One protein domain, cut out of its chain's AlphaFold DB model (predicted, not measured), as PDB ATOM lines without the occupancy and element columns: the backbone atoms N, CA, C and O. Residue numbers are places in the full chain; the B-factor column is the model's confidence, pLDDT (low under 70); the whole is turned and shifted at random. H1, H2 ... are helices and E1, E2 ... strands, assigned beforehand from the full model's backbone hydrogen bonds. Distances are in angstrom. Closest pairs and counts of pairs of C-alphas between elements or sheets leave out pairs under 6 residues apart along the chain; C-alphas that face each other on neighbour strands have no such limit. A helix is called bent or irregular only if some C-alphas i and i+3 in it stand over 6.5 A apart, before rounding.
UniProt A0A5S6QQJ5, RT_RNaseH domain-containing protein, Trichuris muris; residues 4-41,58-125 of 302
ATOM      1  N   GLY A   4     -10.413 -43.693  37.200       64.75
ATOM      2  CA  GLY A   4     -11.486 -42.837  37.713       64.75
ATOM      3  C   GLY A   4     -11.076 -42.050  38.960       64.75
ATOM      4  O   GLY A   4     -11.444 -40.887  39.085       64.75
ATOM      5  N   ASP A   5     -10.242 -42.644  39.820       73.50
ATOM      6  CA  ASP A   5      -9.742 -41.993  41.036       73.50
ATOM      7  C   ASP A   5      -8.825 -40.811  40.677       73.50
ATOM      8  O   ASP A   5      -8.927 -39.736  41.251       73.50
ATOM      9  N   LEU A   6      -7.968 -40.967  39.662       74.38
ATOM     10  CA  LEU A   6      -7.072 -39.908  39.178       74.38
ATOM     11  C   LEU A   6      -7.821 -38.693  38.610       74.38
ATOM     12  O   LEU A   6      -7.358 -37.558  38.737       74.38
ATOM     13  N   TRP A   7      -8.972 -38.928  37.976       74.44
ATOM     14  CA  TRP A   7      -9.819 -37.875  37.416       74.44
ATOM     15  C   TRP A   7     -10.601 -37.094  38.477       74.44
ATOM     16  O   TRP A   7     -11.060 -35.987  38.196       74.44
ATOM     17  N   SER A   8     -10.749 -37.607  39.695       81.50
ATOM     18  CA  SER A   8     -11.412 -36.885  40.786       81.50
ATOM     19  C   SER A   8     -10.438 -36.202  41.746       81.50
ATOM     20  O   SER A   8     -10.866 -35.316  42.483       81.50
ATOM     21  N   MET A   9      -9.139 -36.518  41.688       82.38
ATOM     22  CA  MET A   9      -8.136 -35.939  42.589       82.38
ATOM     23  C   MET A   9      -8.052 -34.410  42.498       82.38
ATOM     24  O   MET A   9      -7.910 -33.813  41.420       82.38
ATOM     25  N   SER A  10      -8.066 -33.782  43.667       84.56
ATOM     26  CA  SER A  10      -7.702 -32.386  43.876       84.56
ATOM     27  C   SER A  10      -6.212 -32.154  43.606       84.56
ATOM     28  O   SER A  10      -5.386 -33.069  43.614       84.56
ATOM     29  N   GLU A  11      -5.833 -30.897  43.368       82.38
ATOM     30  CA  GLU A  11      -4.429 -30.545  43.129       82.38
ATOM     31  C   GLU A  11      -3.539 -30.849  44.350       82.38
ATOM     32  O   GLU A  11      -2.384 -31.241  44.195       82.38
ATOM     33  N   GLU A  12      -4.093 -30.749  45.558       85.06
ATOM     34  CA  GLU A  12      -3.417 -31.064  46.821       85.06
ATOM     35  C   GLU A  12      -3.132 -32.563  46.961       85.06
ATOM     36  O   GLU A  12      -2.007 -32.946  47.287       85.06
ATOM     37  N   GLU A  13      -4.102 -33.418  46.623       88.62
ATOM     38  CA  GLU A  13      -3.916 -34.874  46.601       88.62
ATOM     39  C   GLU A  13      -2.879 -35.295  45.557       88.62
ATOM     40  O   GLU A  13      -2.056 -36.175  45.818       88.62
ATOM     41  N   VAL A  14      -2.863 -34.645  44.388       89.31
ATOM     42  CA  VAL A  14      -1.849 -34.907  43.355       89.31
ATOM     43  C   VAL A  14      -0.454 -34.541  43.855       89.31
ATOM     44  O   VAL A  14       0.497 -35.291  43.629       89.31
ATOM     45  N   ILE A  15      -0.302 -33.414  44.555       89.56
ATOM     46  CA  ILE A  15       0.988 -33.029  45.135       89.56
ATOM     47  C   ILE A  15       1.422 -34.042  46.192       89.56
ATOM     48  O   ILE A  15       2.568 -34.490  46.148       89.56
ATOM     49  N   ALA A  16       0.521 -34.437  47.095       90.19
ATOM     50  CA  ALA A  16       0.806 -35.437  48.118       90.19
ATOM     51  C   ALA A  16       1.223 -36.778  47.493       90.19
ATOM     52  O   ALA A  16       2.214 -37.375  47.913       90.19
ATOM     53  N   PHE A  17       0.544 -37.212  46.428       90.50
ATOM     54  CA  PHE A  17       0.914 -38.401  45.662       90.50
ATOM     55  C   PHE A  17       2.314 -38.280  45.042       90.50
ATOM     56  O   PHE A  17       3.140 -39.183  45.174       90.50
ATOM     57  N   LEU A  18       2.627 -37.155  44.397       90.69
ATOM     58  CA  LEU A  18       3.946 -36.936  43.796       90.69
ATOM     59  C   LEU A  18       5.061 -36.835  44.851       90.69
ATOM     60  O   LEU A  18       6.188 -37.264  44.598       90.69
ATOM     61  N   GLN A  19       4.758 -36.302  46.034       91.44
ATOM     62  CA  GLN A  19       5.651 -36.291  47.194       91.44
ATOM     63  C   GLN A  19       5.839 -37.684  47.805       91.44
ATOM     64  O   GLN A  19       6.923 -37.999  48.304       91.44
ATOM     65  N   ASP A  20       4.806 -38.530  47.770       91.88
ATOM     66  CA  ASP A  20       4.898 -39.933  48.167       91.88
ATOM     67  C   ASP A  20       5.846 -40.709  47.254       91.88
ATOM     68  O   ASP A  20       6.752 -41.389  47.726       91.88
ATOM     69  N   LYS A  21       5.710 -40.508  45.940       87.25
ATOM     70  CA  LYS A  21       6.569 -41.129  44.923       87.25
ATOM     71  C   LYS A  21       7.962 -40.514  44.797       87.25
ATOM     72  O   LYS A  21       8.728 -40.947  43.942       87.25
ATOM     73  N   GLY A  22       8.296 -39.513  45.613       89.62
ATOM     74  CA  GLY A  22       9.599 -38.843  45.576       89.62
ATOM     75  C   GLY A  22       9.847 -38.019  44.307       89.62
ATOM     76  O   GLY A  22      10.984 -37.648  44.027       89.62
ATOM     77  N   LEU A  23       8.800 -37.719  43.533       89.50
ATOM     78  CA  LEU A  23       8.876 -36.885  42.330       89.50
ATOM     79  C   LEU A  23       8.821 -35.386  42.661       89.50
ATOM     80  O   LEU A  23       9.275 -34.559  41.870       89.50
ATOM     81  N   LEU A  24       8.277 -35.036  43.832       91.38
ATOM     82  CA  LEU A  24       8.308 -33.694  44.408       91.38
ATOM     83  C   LEU A  24       8.932 -33.713  45.808       91.38
ATOM     84  O   LEU A  24       8.829 -34.687  46.551       91.38
ATOM     85  N   GLN A  25       9.545 -32.592  46.183       90.62
ATOM     86  CA  GLN A  25      10.118 -32.387  47.514       90.62
ATOM     87  C   GLN A  25       9.003 -32.332  48.572       90.62
ATOM     88  O   GLN A  25       7.990 -31.659  48.372       90.62
ATOM     89  N   ARG A  26       9.189 -33.007  49.714       90.81
ATOM     90  CA  ARG A  26       8.276 -32.928  50.877       90.81
ATOM     91  C   ARG A  26       8.527 -31.705  51.753       90.81
ATOM     92  O   ARG A  26       7.619 -31.218  52.416       90.81
ATOM     93  N   GLN A  27       9.766 -31.231  51.770       90.06
ATOM     94  CA  GLN A  27      10.215 -30.101  52.572       90.06
ATOM     95  C   GLN A  27      11.201 -29.278  51.755       90.06
ATOM     96  O   GLN A  27      11.902 -29.810  50.892       90.06
ATOM     97  N   ARG A  28      11.256 -27.977  52.038       91.75
ATOM     98  CA  ARG A  28      12.185 -27.056  51.394       91.75
ATOM     99  C   ARG A  28      12.627 -25.982  52.377       91.75
ATOM    100  O   ARG A  28      11.810 -25.473  53.148       91.75
ATOM    101  N   LEU A  29      13.908 -25.639  52.316       93.19
ATOM    102  CA  LEU A  29      14.477 -24.491  53.008       93.19
ATOM    103  C   LEU A  29      14.629 -23.330  52.025       93.19
ATOM    104  O   LEU A  29      14.913 -23.544  50.845       93.19
ATOM    105  N   CYS A  30      14.431 -22.111  52.513       92.56
ATOM    106  CA  CYS A  30      14.766 -20.910  51.757       92.56
ATOM    107  C   CYS A  30      16.290 -20.695  51.731       92.56
ATOM    108  O   CYS A  30      17.023 -21.345  52.480       92.56
ATOM    109  N   ALA A  31      16.779 -19.743  50.935       90.19
ATOM    110  CA  ALA A  31      18.205 -19.410  50.864       90.19
ATOM    111  C   ALA A  31      18.797 -18.979  52.220       90.19
ATOM    112  O   ALA A  31      19.995 -19.117  52.450       90.19
ATOM    113  N   LYS A  32      17.955 -18.487  53.140       90.56
ATOM    114  CA  LYS A  32      18.330 -18.120  54.518       90.56
ATOM    115  C   LYS A  32      18.211 -19.279  55.528       90.56
ATOM    116  O   LYS A  32      18.369 -19.048  56.719       90.56
ATOM    117  N   GLY A  33      17.881 -20.497  55.090       90.94
ATOM    118  CA  GLY A  33      17.777 -21.685  55.949       90.94
ATOM    119  C   GLY A  33      16.441 -21.871  56.684       90.94
ATOM    120  O   GLY A  33      16.311 -22.794  57.482       90.94
ATOM    121  N   HIS A  34      15.423 -21.043  56.425       92.94
ATOM    122  CA  HIS A  34      14.111 -21.184  57.065       92.94
ATOM    123  C   HIS A  34      13.233 -22.226  56.369       92.94
ATOM    124  O   HIS A  34      13.211 -22.312  55.139       92.94
ATOM    125  N   VAL A  35      12.427 -22.950  57.148       92.00
ATOM    126  CA  VAL A  35      11.439 -23.904  56.625       92.00
ATOM    127  C   VAL A  35      10.337 -23.171  55.859       92.00
ATOM    128  O   VAL A  35       9.673 -22.274  56.386       92.00
ATOM    129  N   MET A  36      10.121 -23.569  54.607       93.62
ATOM    130  CA  MET A  36       9.067 -23.023  53.757       93.62
ATOM    131  C   MET A  36       7.771 -23.823  53.912       93.62
ATOM    132  O   MET A  36       7.792 -25.039  54.094       93.62
ATOM    133  N   LYS A  37       6.622 -23.149  53.791       91.44
ATOM    134  CA  LYS A  37       5.306 -23.800  53.744       91.44
ATOM    135  C   LYS A  37       4.797 -23.831  52.312       91.44
ATOM    136  O   LYS A  37       4.892 -22.827  51.605       91.44
ATOM    137  N   LEU A  38       4.243 -24.965  51.900       90.12
ATOM    138  CA  LEU A  38       3.591 -25.084  50.605       90.12
ATOM    139  C   LEU A  38       2.262 -24.321  50.636       90.12
ATOM    140  O   LEU A  38       1.473 -24.467  51.569       90.12
ATOM    141  N   ALA A  39       2.031 -23.492  49.627       85.19
ATOM    142  CA  ALA A  39       0.780 -22.789  49.421       85.19
ATOM    143  C   ALA A  39       0.213 -23.167  48.050       85.19
ATOM    144  O   ALA A  39       0.887 -23.020  47.028       85.19
ATOM    145  N   SER A  40      -1.039 -23.623  48.042       78.69
ATOM    146  CA  SER A  40      -1.838 -23.769  46.830       78.69
ATOM    147  C   SER A  40      -2.860 -22.636  46.777       78.69
ATOM    148  O   SER A  40      -3.460 -22.276  47.791       78.69
ATOM    149  N   ARG A  41      -3.014 -22.009  45.612       71.88
ATOM    150  CA  ARG A  41      -4.072 -21.027  45.341       71.88
ATOM    151  C   ARG A  41      -4.752 -21.453  44.055       71.88
ATOM    152  O   ARG A  41      -4.056 -21.804  43.105       71.88
ATOM    153  N   GLU A  58       9.783 -16.942  47.657       92.00
ATOM    154  CA  GLU A  58       8.752 -17.783  47.064       92.00
ATOM    155  C   GLU A  58       9.338 -18.549  45.878       92.00
ATOM    156  O   GLU A  58       9.954 -17.963  44.990       92.00
ATOM    157  N   VAL A  59       9.156 -19.869  45.869       91.06
ATOM    158  CA  VAL A  59       9.755 -20.750  44.863       91.06
ATOM    159  C   VAL A  59       8.732 -21.766  44.373       91.06
ATOM    160  O   VAL A  59       8.000 -22.348  45.168       91.06
ATOM    161  N   SER A  60       8.675 -22.024  43.064       90.31
ATOM    162  CA  SER A  60       7.769 -23.040  42.513       90.31
ATOM    163  C   SER A  60       8.063 -24.420  43.099       90.31
ATOM    164  O   SER A  60       9.230 -24.808  43.214       90.31
ATOM    165  N   VAL A  61       7.007 -25.193  43.381       90.75
ATOM    166  CA  VAL A  61       7.112 -26.594  43.827       90.75
ATOM    167  C   VAL A  61       7.915 -27.470  42.855       90.75
ATOM    168  O   VAL A  61       8.474 -28.486  43.251       90.75
ATOM    169  N   ARG A  62       8.007 -27.054  41.585       89.56
ATOM    170  CA  ARG A  62       8.689 -27.779  40.506       89.56
ATOM    171  C   ARG A  62      10.191 -27.525  40.449       89.56
ATOM    172  O   ARG A  62      10.889 -28.265  39.768       89.56
ATOM    173  N   THR A  63      10.684 -26.487  41.116       90.25
ATOM    174  CA  THR A  63      12.087 -26.061  41.022       90.25
ATOM    175  C   THR A  63      13.004 -27.116  41.635       90.25
ATOM    176  O   THR A  63      12.844 -27.448  42.815       90.25
ATOM    177  N   GLY A  64      13.981 -27.604  40.874       86.69
ATOM    178  CA  GLY A  64      14.865 -28.703  41.258       86.69
ATOM    179  C   GLY A  64      14.227 -30.085  41.093       86.69
ATOM    180  O   GLY A  64      14.613 -31.018  41.792       86.69
ATOM    181  N   THR A  65      13.222 -30.219  40.224       90.19
ATOM    182  CA  THR A  65      12.548 -31.497  39.933       90.19
ATOM    183  C   THR A  65      12.475 -31.740  38.430       90.19
ATOM    184  O   THR A  65      12.676 -30.834  37.621       90.19
ATOM    185  N   TRP A  66      12.109 -32.958  38.030       88.44
ATOM    186  CA  TRP A  66      11.894 -33.285  36.618       88.44
ATOM    187  C   TRP A  66      10.819 -32.404  35.950       88.44
ATOM    188  O   TRP A  66      10.878 -32.160  34.745       88.44
ATOM    189  N   PHE A  67       9.869 -31.858  36.718       89.00
ATOM    190  CA  PHE A  67       8.796 -30.995  36.210       89.00
ATOM    191  C   PHE A  67       9.220 -29.545  35.929       89.00
ATOM    192  O   PHE A  67       8.381 -28.743  35.505       89.00
ATOM    193  N   GLU A  68      10.481 -29.189  36.179       86.00
ATOM    194  CA  GLU A  68      11.014 -27.850  35.936       86.00
ATOM    195  C   GLU A  68      11.108 -27.507  34.439       86.00
ATOM    196  O   GLU A  68      11.228 -28.375  33.564       86.00
ATOM    197  N   GLY A  69      11.056 -26.206  34.140       85.25
ATOM    198  CA  GLY A  69      11.251 -25.669  32.799       85.25
ATOM    199  C   GLY A  69       9.997 -25.771  31.917       85.25
ATOM    200  O   GLY A  69       8.885 -25.540  32.400       85.25
ATOM    201  N   PRO A  70      10.127 -26.110  30.617       75.56
ATOM    202  CA  PRO A  70       9.005 -26.135  29.667       75.56
ATOM    203  C   PRO A  70       7.855 -27.083  30.054       75.56
ATOM    204  O   PRO A  70       6.721 -26.888  29.615       75.56
ATOM    205  N   ARG A  71       8.134 -28.078  30.909       77.81
ATOM    206  CA  ARG A  71       7.162 -29.011  31.511       77.81
ATOM    207  C   ARG A  71       6.225 -28.341  32.524       77.81
ATOM    208  O   ARG A  71       5.146 -28.859  32.802       77.81
ATOM    209  N   GLY A  72       6.594 -27.165  33.030       68.44
ATOM    210  CA  GLY A  72       5.825 -26.379  33.996       68.44
ATOM    211  C   GLY A  72       4.502 -25.809  33.478       68.44
ATOM    212  O   GLY A  72       3.702 -25.345  34.283       68.44
ATOM    213  N   ARG A  73       4.259 -25.840  32.159       77.88
ATOM    214  CA  ARG A  73       3.079 -25.225  31.520       77.88
ATOM    215  C   ARG A  73       1.772 -25.992  31.739       77.88
ATOM    216  O   ARG A  73       0.709 -25.406  31.586       77.88
ATOM    217  N   LEU A  74       1.842 -27.285  32.059       85.44
ATOM    218  CA  LEU A  74       0.664 -28.095  32.387       85.44
ATOM    219  C   LEU A  74       0.457 -28.153  33.895       85.44
ATOM    220  O   LEU A  74       1.436 -28.193  34.641       85.44
ATOM    221  N   SER A  75      -0.795 -28.242  34.348       86.81
ATOM    222  CA  SER A  75      -1.101 -28.541  35.753       86.81
ATOM    223  C   SER A  75      -0.530 -29.906  36.150       86.81
ATOM    224  O   SER A  75      -0.417 -30.807  35.318       86.81
ATOM    225  N   LEU A  76      -0.148 -30.078  37.421       87.62
ATOM    226  CA  LEU A  76       0.409 -31.356  37.893       87.62
ATOM    227  C   LEU A  76      -0.584 -32.505  37.683       87.62
ATOM    228  O   LEU A  76      -0.184 -33.602  37.315       87.62
ATOM    229  N   ARG A  77      -1.881 -32.226  37.825       87.19
ATOM    230  CA  ARG A  77      -2.953 -33.183  37.544       87.19
ATOM    231  C   ARG A  77      -2.935 -33.680  36.097       87.19
ATOM    232  O   ARG A  77      -2.910 -34.888  35.883       87.19
ATOM    233  N   LEU A  78      -2.893 -32.776  35.113       88.38
ATOM    234  CA  LEU A  78      -2.826 -33.166  33.697       88.38
ATOM    235  C   LEU A  78      -1.566 -33.974  33.386       88.38
ATOM    236  O   LEU A  78      -1.605 -34.888  32.570       88.38
ATOM    237  N   ILE A  79      -0.458 -33.662  34.055       89.44
ATOM    238  CA  ILE A  79       0.791 -34.408  33.899       89.44
ATOM    239  C   ILE A  79       0.639 -35.849  34.384       89.44
ATOM    240  O   ILE A  79       1.054 -36.764  33.681       89.44
ATOM    241  N   VAL A  80       0.045 -36.059  35.561       89.56
ATOM    242  CA  VAL A  80      -0.153 -37.412  36.100       89.56
ATOM    243  C   VAL A  80      -1.133 -38.210  35.234       89.56
ATOM    244  O   VAL A  80      -0.860 -39.373  34.950       89.56
ATOM    245  N   LEU A  81      -2.214 -37.587  34.752       88.12
ATOM    246  CA  LEU A  81      -3.139 -38.218  33.800       88.12
ATOM    247  C   LEU A  81      -2.426 -38.614  32.503       88.12
ATOM    248  O   LEU A  81      -2.509 -39.765  32.088       88.12
ATOM    249  N   PHE A  82      -1.636 -37.703  31.927       89.12
ATOM    250  CA  PHE A  82      -0.841 -37.996  30.737       89.12
ATOM    251  C   PHE A  82       0.125 -39.162  30.968       89.12
ATOM    252  O   PHE A  82       0.232 -40.045  30.126       89.12
ATOM    253  N   MET A  83       0.841 -39.179  32.098       87.19
ATOM    254  CA  MET A  83       1.756 -40.275  32.434       87.19
ATOM    255  C   MET A  83       1.020 -41.610  32.537       87.19
ATOM    256  O   MET A  83       1.523 -42.621  32.053       87.19
ATOM    257  N   TYR A  84      -0.164 -41.610  33.149       85.38
ATOM    258  CA  TYR A  84      -0.989 -42.804  33.267       85.38
ATOM    259  C   TYR A  84      -1.445 -43.315  31.893       85.38
ATOM    260  O   TYR A  84      -1.270 -44.496  31.597       85.38
ATOM    261  N   ASP A  85      -1.961 -42.433  31.036       80.06
ATOM    262  CA  ASP A  85      -2.383 -42.792  29.678       80.06
ATOM    263  C   ASP A  85      -1.203 -43.255  28.823       80.06
ATOM    264  O   ASP A  85      -1.334 -44.195  28.038       80.06
ATOM    265  N   TRP A  86      -0.029 -42.638  28.998       81.81
ATOM    266  CA  TRP A  86       1.184 -42.994  28.266       81.81
ATOM    267  C   TRP A  86       1.613 -44.428  28.581       81.81
ATOM    268  O   TRP A  86       1.942 -45.191  27.675       81.81
ATOM    269  N   CYS A  87       1.533 -44.826  29.854       74.25
ATOM    270  CA  CYS A  87       1.807 -46.196  30.288       74.25
ATOM    271  C   CYS A  87       0.784 -47.223  29.774       74.25
ATOM    272  O   CYS A  87       1.081 -48.413  29.774       74.25
ATOM    273  N   ARG A  88      -0.409 -46.790  29.348       73.81
ATOM    274  CA  ARG A  88      -1.460 -47.648  28.771       73.81
ATOM    275  C   ARG A  88      -1.500 -47.606  27.244       73.81
ATOM    276  O   ARG A  88      -2.475 -48.060  26.658       73.81
ATOM    277  N   GLU A  89      -0.477 -47.023  26.622       72.56
ATOM    278  CA  GLU A  89      -0.386 -46.836  25.169       72.56
ATOM    279  C   GLU A  89      -1.549 -46.005  24.584       72.56
ATOM    280  O   GLU A  89      -1.859 -46.073  23.397       72.56
ATOM    281  N   PHE A  90      -2.160 -45.148  25.409       70.56
ATOM    282  CA  PHE A  90      -3.350 -44.359  25.075       70.56
ATOM    283  C   PHE A  90      -3.032 -42.875  24.807       70.56
ATOM    284  O   PHE A  90      -3.881 -41.999  24.960       70.56
ATOM    285  N   THR A  91      -1.808 -42.550  24.371       66.88
ATOM    286  CA  THR A  91      -1.380 -41.162  24.079       66.88
ATOM    287  C   THR A  91      -1.071 -40.850  22.607       66.88
ATOM    288  O   THR A  91      -0.112 -40.109  22.335       66.88
ATOM    289  N   PRO A  92      -1.849 -41.327  21.609       73.50
ATOM    290  CA  PRO A  92      -1.773 -40.717  20.289       73.50
ATOM    291  C   PRO A  92      -2.162 -39.233  20.398       73.50
ATOM    292  O   PRO A  92      -2.934 -38.828  21.269       73.50
ATOM    293  N   VAL A  93      -1.602 -38.395  19.519       69.38
ATOM    294  CA  VAL A  93      -1.740 -36.927  19.623       69.38
ATOM    295  C   VAL A  93      -3.208 -36.493  19.645       69.38
ATOM    296  O   VAL A  93      -3.545 -35.570  20.376       69.38
ATOM    297  N   TRP A  94      -4.081 -37.169  18.892       71.38
ATOM    298  CA  TRP A  94      -5.516 -36.872  18.872       71.38
ATOM    299  C   TRP A  94      -6.173 -37.087  20.243       71.38
ATOM    300  O   TRP A  94      -6.925 -36.229  20.693       71.38
ATOM    301  N   ASN A  95      -5.825 -38.171  20.940       74.50
ATOM    302  CA  ASN A  95      -6.395 -38.495  22.244       74.50
ATOM    303  C   ASN A  95      -5.940 -37.483  23.303       74.50
ATOM    304  O   ASN A  95      -6.735 -36.982  24.086       74.50
ATOM    305  N   CYS A  96      -4.673 -37.067  23.243       74.12
ATOM    306  CA  CYS A  96      -4.149 -36.021  24.125       74.12
ATOM    307  C   CYS A  96      -4.862 -34.668  23.929       74.12
ATOM    308  O   CYS A  96      -5.000 -33.896  24.874       74.12
ATOM    309  N   VAL A  97      -5.282 -34.354  22.699       75.56
ATOM    310  CA  VAL A  97      -6.011 -33.114  22.397       75.56
ATOM    311  C   VAL A  97      -7.455 -33.201  22.888       75.56
ATOM    312  O   VAL A  97      -7.930 -32.255  23.509       75.56
ATOM    313  N   ASN A  98      -8.128 -34.323  22.635       77.88
ATOM    314  CA  ASN A  98      -9.556 -34.477  22.910       77.88
ATOM    315  C   ASN A  98      -9.845 -34.778  24.387       77.88
ATOM    316  O   ASN A  98     -10.699 -34.126  24.977       77.88
ATOM    317  N   GLU A  99      -9.107 -35.708  24.993       82.94
ATOM    318  CA  GLU A  99      -9.366 -36.179  26.362       82.94
ATOM    319  C   GLU A  99      -8.662 -35.317  27.415       82.94
ATOM    320  O   GLU A  99      -9.221 -35.003  28.464       82.94
ATOM    321  N   LEU A 100      -7.420 -34.907  27.135       84.12
ATOM    322  CA  LEU A 100      -6.594 -34.151  28.086       84.12
ATOM    323  C   LEU A 100      -6.586 -32.640  27.806       84.12
ATOM    324  O   LEU A 100      -5.941 -31.885  28.537       84.12
ATOM    325  N   GLY A 101      -7.261 -32.181  26.744       85.06
ATOM    326  CA  GLY A 101      -7.338 -30.763  26.379       85.06
ATOM    327  C   GLY A 101      -5.984 -30.138  26.018       85.06
ATOM    328  O   GLY A 101      -5.783 -28.932  26.173       85.06
ATOM    329  N   MET A 102      -5.008 -30.944  25.593       86.06
ATOM    330  CA  MET A 102      -3.653 -30.470  25.322       86.06
ATOM    331  C   MET A 102      -3.537 -29.861  23.924       86.06
ATOM    332  O   MET A 102      -4.154 -30.317  22.967       86.06
ATOM    333  N   SER A 103      -2.645 -28.881  23.747       86.12
ATOM    334  CA  SER A 103      -2.257 -28.478  22.390       86.12
ATOM    335  C   SER A 103      -1.477 -29.606  21.699       86.12
ATOM    336  O   SER A 103      -0.713 -30.322  22.354       86.12
ATOM    337  N   LYS A 104      -1.587 -29.717  20.368       79.12
ATOM    338  CA  LYS A 104      -0.824 -30.695  19.565       79.12
ATOM    339  C   LYS A 104       0.678 -30.634  19.862       79.12
ATOM    340  O   LYS A 104       1.303 -31.660  20.117       79.12
ATOM    341  N   ASN A 105       1.243 -29.427  19.904       82.12
ATOM    342  CA  ASN A 105       2.667 -29.216  20.180       82.12
ATOM    343  C   ASN A 105       3.042 -29.666  21.597       82.12
ATOM    344  O   ASN A 105       4.078 -30.298  21.795       82.12
ATOM    345  N   THR A 106       2.179 -29.387  22.576       84.00
ATOM    346  CA  THR A 106       2.375 -29.836  23.957       84.00
ATOM    347  C   THR A 106       2.320 -31.364  24.046       84.00
ATOM    348  O   THR A 106       3.197 -31.956  24.666       84.00
ATOM    349  N   ALA A 107       1.359 -32.016  23.387       79.12
ATOM    350  CA  ALA A 107       1.232 -33.476  23.364       79.12
ATOM    351  C   ALA A 107       2.451 -34.164  22.731       79.12
ATOM    352  O   ALA A 107       2.946 -35.161  23.259       79.12
ATOM    353  N   VAL A 108       2.977 -33.621  21.630       77.75
ATOM    354  CA  VAL A 108       4.202 -34.130  20.991       77.75
ATOM    355  C   VAL A 108       5.410 -33.979  21.918       77.75
ATOM    356  O   VAL A 108       6.163 -34.938  22.098       77.75
ATOM    357  N   ALA A 109       5.578 -32.814  22.551       79.50
ATOM    358  CA  ALA A 109       6.677 -32.569  23.485       79.50
ATOM    359  C   ALA A 109       6.630 -33.513  24.699       79.50
ATOM    360  O   ALA A 109       7.646 -34.102  25.063       79.50
ATOM    361  N   TRP A 110       5.446 -33.720  25.282       83.75
ATOM    362  CA  TRP A 110       5.252 -34.636  26.408       83.75
ATOM    363  C   TRP A 110       5.504 -36.096  26.039       83.75
ATOM    364  O   TRP A 110       6.217 -36.794  26.762       83.75
ATOM    365  N   ASN A 111       5.029 -36.539  24.874       79.12
ATOM    366  CA  ASN A 111       5.363 -37.859  24.344       79.12
ATOM    367  C   ASN A 111       6.877 -38.034  24.154       79.12
ATOM    368  O   ASN A 111       7.417 -39.102  24.436       79.12
ATOM    369  N   HIS A 112       7.577 -37.001  23.684       77.50
ATOM    370  CA  HIS A 112       9.031 -37.038  23.564       77.50
ATOM    371  C   HIS A 112       9.717 -37.146  24.936       77.50
ATOM    372  O   HIS A 112      10.577 -38.008  25.111       77.50
ATOM    373  N   TRP A 113       9.313 -36.347  25.929       81.56
ATOM    374  CA  TRP A 113       9.882 -36.417  27.282       81.56
ATOM    375  C   TRP A 113       9.672 -37.780  27.946       81.56
ATOM    376  O   TRP A 113      10.612 -38.298  28.545       81.56
ATOM    377  N   MET A 114       8.500 -38.401  27.786       81.88
ATOM    378  CA  MET A 114       8.267 -39.754  28.303       81.88
ATOM    379  C   MET A 114       9.141 -40.803  27.613       81.88
ATOM    380  O   MET A 114       9.687 -41.678  28.278       81.88
ATOM    381  N   ARG A 115       9.375 -40.680  26.297       78.50
ATOM    382  CA  ARG A 115      10.323 -41.558  25.586       78.50
ATOM    383  C   ARG A 115      11.753 -41.403  26.096       78.50
ATOM    384  O   ARG A 115      12.464 -42.399  26.148       78.50
ATOM    385  N   VAL A 116      12.177 -40.191  26.463       75.38
ATOM    386  CA  VAL A 116      13.498 -39.961  27.075       75.38
ATOM    387  C   VAL A 116      13.587 -40.658  28.432       75.38
ATOM    388  O   VAL A 116      14.561 -41.358  28.683       75.38
ATOM    389  N   VAL A 117      12.553 -40.538  29.274       77.56
ATOM    390  CA  VAL A 117      12.489 -41.248  30.563       77.56
ATOM    391  C   VAL A 117      12.552 -42.763  30.356       77.56
ATOM    392  O   VAL A 117      13.362 -43.431  30.992       77.56
ATOM    393  N   ALA A 118      11.764 -43.307  29.429       71.00
ATOM    394  CA  ALA A 118      11.784 -44.733  29.117       71.00
ATOM    395  C   ALA A 118      13.149 -45.196  28.585       71.00
ATOM    396  O   ALA A 118      13.649 -46.236  29.004       71.00
ATOM    397  N   ALA A 119      13.787 -44.412  27.710       64.06
ATOM    398  CA  ALA A 119      15.121 -44.716  27.198       64.06
ATOM    399  C   ALA A 119      16.179 -44.735  28.314       64.06
ATOM    400  O   ALA A 119      17.033 -45.620  28.323       64.06
ATOM    401  N   GLU A 120      16.105 -43.808  29.270       66.06
ATOM    402  CA  GLU A 120      16.991 -43.772  30.437       66.06
ATOM    403  C   GLU A 120      16.792 -45.008  31.328       66.06
ATOM    404  O   GLU A 120      17.765 -45.651  31.722       66.06
ATOM    405  N   VAL A 121      15.541 -45.399  31.593       65.94
ATOM    406  CA  VAL A 121      15.220 -46.614  32.364       65.94
ATOM    407  C   VAL A 121      15.760 -47.864  31.664       65.94
ATOM    408  O   VAL A 121      16.443 -48.665  32.298       65.94
ATOM    409  N   VAL A 122      15.546 -47.990  30.351       57.66
ATOM    410  CA  VAL A 122      16.075 -49.093  29.523       57.66
ATOM    411  C   VAL A 122      17.608 -49.087  29.453       57.66
ATOM    412  O   VAL A 122      18.233 -50.132  29.283       57.66
ATOM    413  N   SER A 123      18.243 -47.923  29.582       56.25
ATOM    414  CA  SER A 123      19.707 -47.824  29.598       56.25
ATOM    415  C   SER A 123      20.290 -48.260  30.945       56.25
ATOM    416  O   SER A 123      21.330 -48.912  30.980       56.25
ATOM    417  N   ARG A 124      19.607 -47.945  32.055       60.78
ATOM    418  CA  ARG A 124      20.004 -48.338  33.421       60.78
ATOM    419  C   ARG A 124      19.701 -49.796  33.740       60.78
ATOM    420  O   ARG A 124      20.409 -50.418  34.526       60.78
ATOM    421  N   GLN A 125      18.643 -50.330  33.145       52.16
ATOM    422  CA  GLN A 125      18.291 -51.737  33.198       52.16
ATOM    423  C   GLN A 125      18.362 -52.262  31.774       52.16
ATOM    424  O   GLN A 125      17.378 -52.115  31.048       52.16
TER     425      GLN A 125
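This is residues 4 to 41 and 58 to 125 of the 302 residues of the protein "RT_RNaseH domain-containing protein" of Trichuris muris (UniProt A0A5S6QQJ5). Picture a loose cluster of helices at steep angles, with H4 in the middle, H2 on one side of it, H5 and H6 on the other, and short H1 beside it. The free end of long H6, residues 116 to 124, sticks out with residue 125 as an arm, while the unnamed stretch of residues 21 to 36 loops out past the short strands E1 and E2 to make one end of the longest axis, opposite H5. The printed part has 106 residues, with six named helices and two named strands in the order H1, H2, E1, E2, H3, H4, H5, H6; the strands pair with no named strand, and the class is mostly helix. It is only just compact, close to loose, with a radius of gyration of the C-alphas of 15.1 A and spans of 46 by 34 by 24 A.

Find C-alpha 4 at (-11.486, -42.837, 37.713), where the printed part begins with H1, residues 4 to 8. After two residues comes H2, residues 11 to 20, 14.2 A long. Residues 21 to 36 then run to E1, residues 37 to 41, 12.9 A long. Beyond the cut stands E2, residues 58 to 60, 7.0 A long, followed by H3, residues 69 to 73. H3 is neither bent nor irregular, but only just: C-alphas 70 and 73 are 6.3 A apart. Look for C-alpha 76 at (0.409, -31.356, 37.893), where H4 begins; it takes residues 76 to 87 and is 16.7 A long. H5 is residues 93 to 98, and H6, residues 104 to 124, covers 30.6 A and ends with C-alpha 124 at (20.004, -48.338, 33.421).

Start at the hub, H4, which touches three helices. It touches H2 with residues 76 to 80 alone, at a steep tilt of 59 degrees, the same way; their closest C-alphas, those of Val 14 and Arg 77, are 6.2 A apart. H1 and H4 only just touch, with 3 pairs of C-alphas within 8 A, the closest those of Leu 6 and Leu 81 at 6.9 A. H4 and H6 also only just touch, with 3 such pairs; the closest C-alphas, of Trp 86 and Asn 111, are 7.7 A apart, and the tilt is a steep 62 degrees, the same way. H6 touches H5 with residues 104 to 108 alone, at a steep tilt of 53 degrees, opposite ways, and the C-alphas of Val 93 and Ala 107 come closest, at 5.9 A. H3 is close to H6 but not clearly touching, the C-alphas of Arg 71 and Trp 110 being 7.8 A apart. E1 and E2 are near each other, with 6 pairs of C-alphas within 10 A. Among the pairs that stay apart are H2 and H6, and E1 and H4. In H1, H2, H4, H5 and H6 each O i to N i+4 pair is within hydrogen-bond range; in H3 it is 0 of 1, beside 1 of 2 O i to N i+3 pairs.

Look at Lys 32 and Trp 94, whose C-alphas are the two farthest apart, at 46.8 A. Residues 42 to 57 are cut out, and C-alphas 41 and 58 stand 13.3 A apart across that cut. Of the links printed whole, H2 to E1 is long. Residues 116 to 125, of which 116 to 124 belong to H6, stand free. The mean pLDDT of the printed part is 82.1; residues 4, 72, 91, 93 and 119 to 125 of the model are under 70.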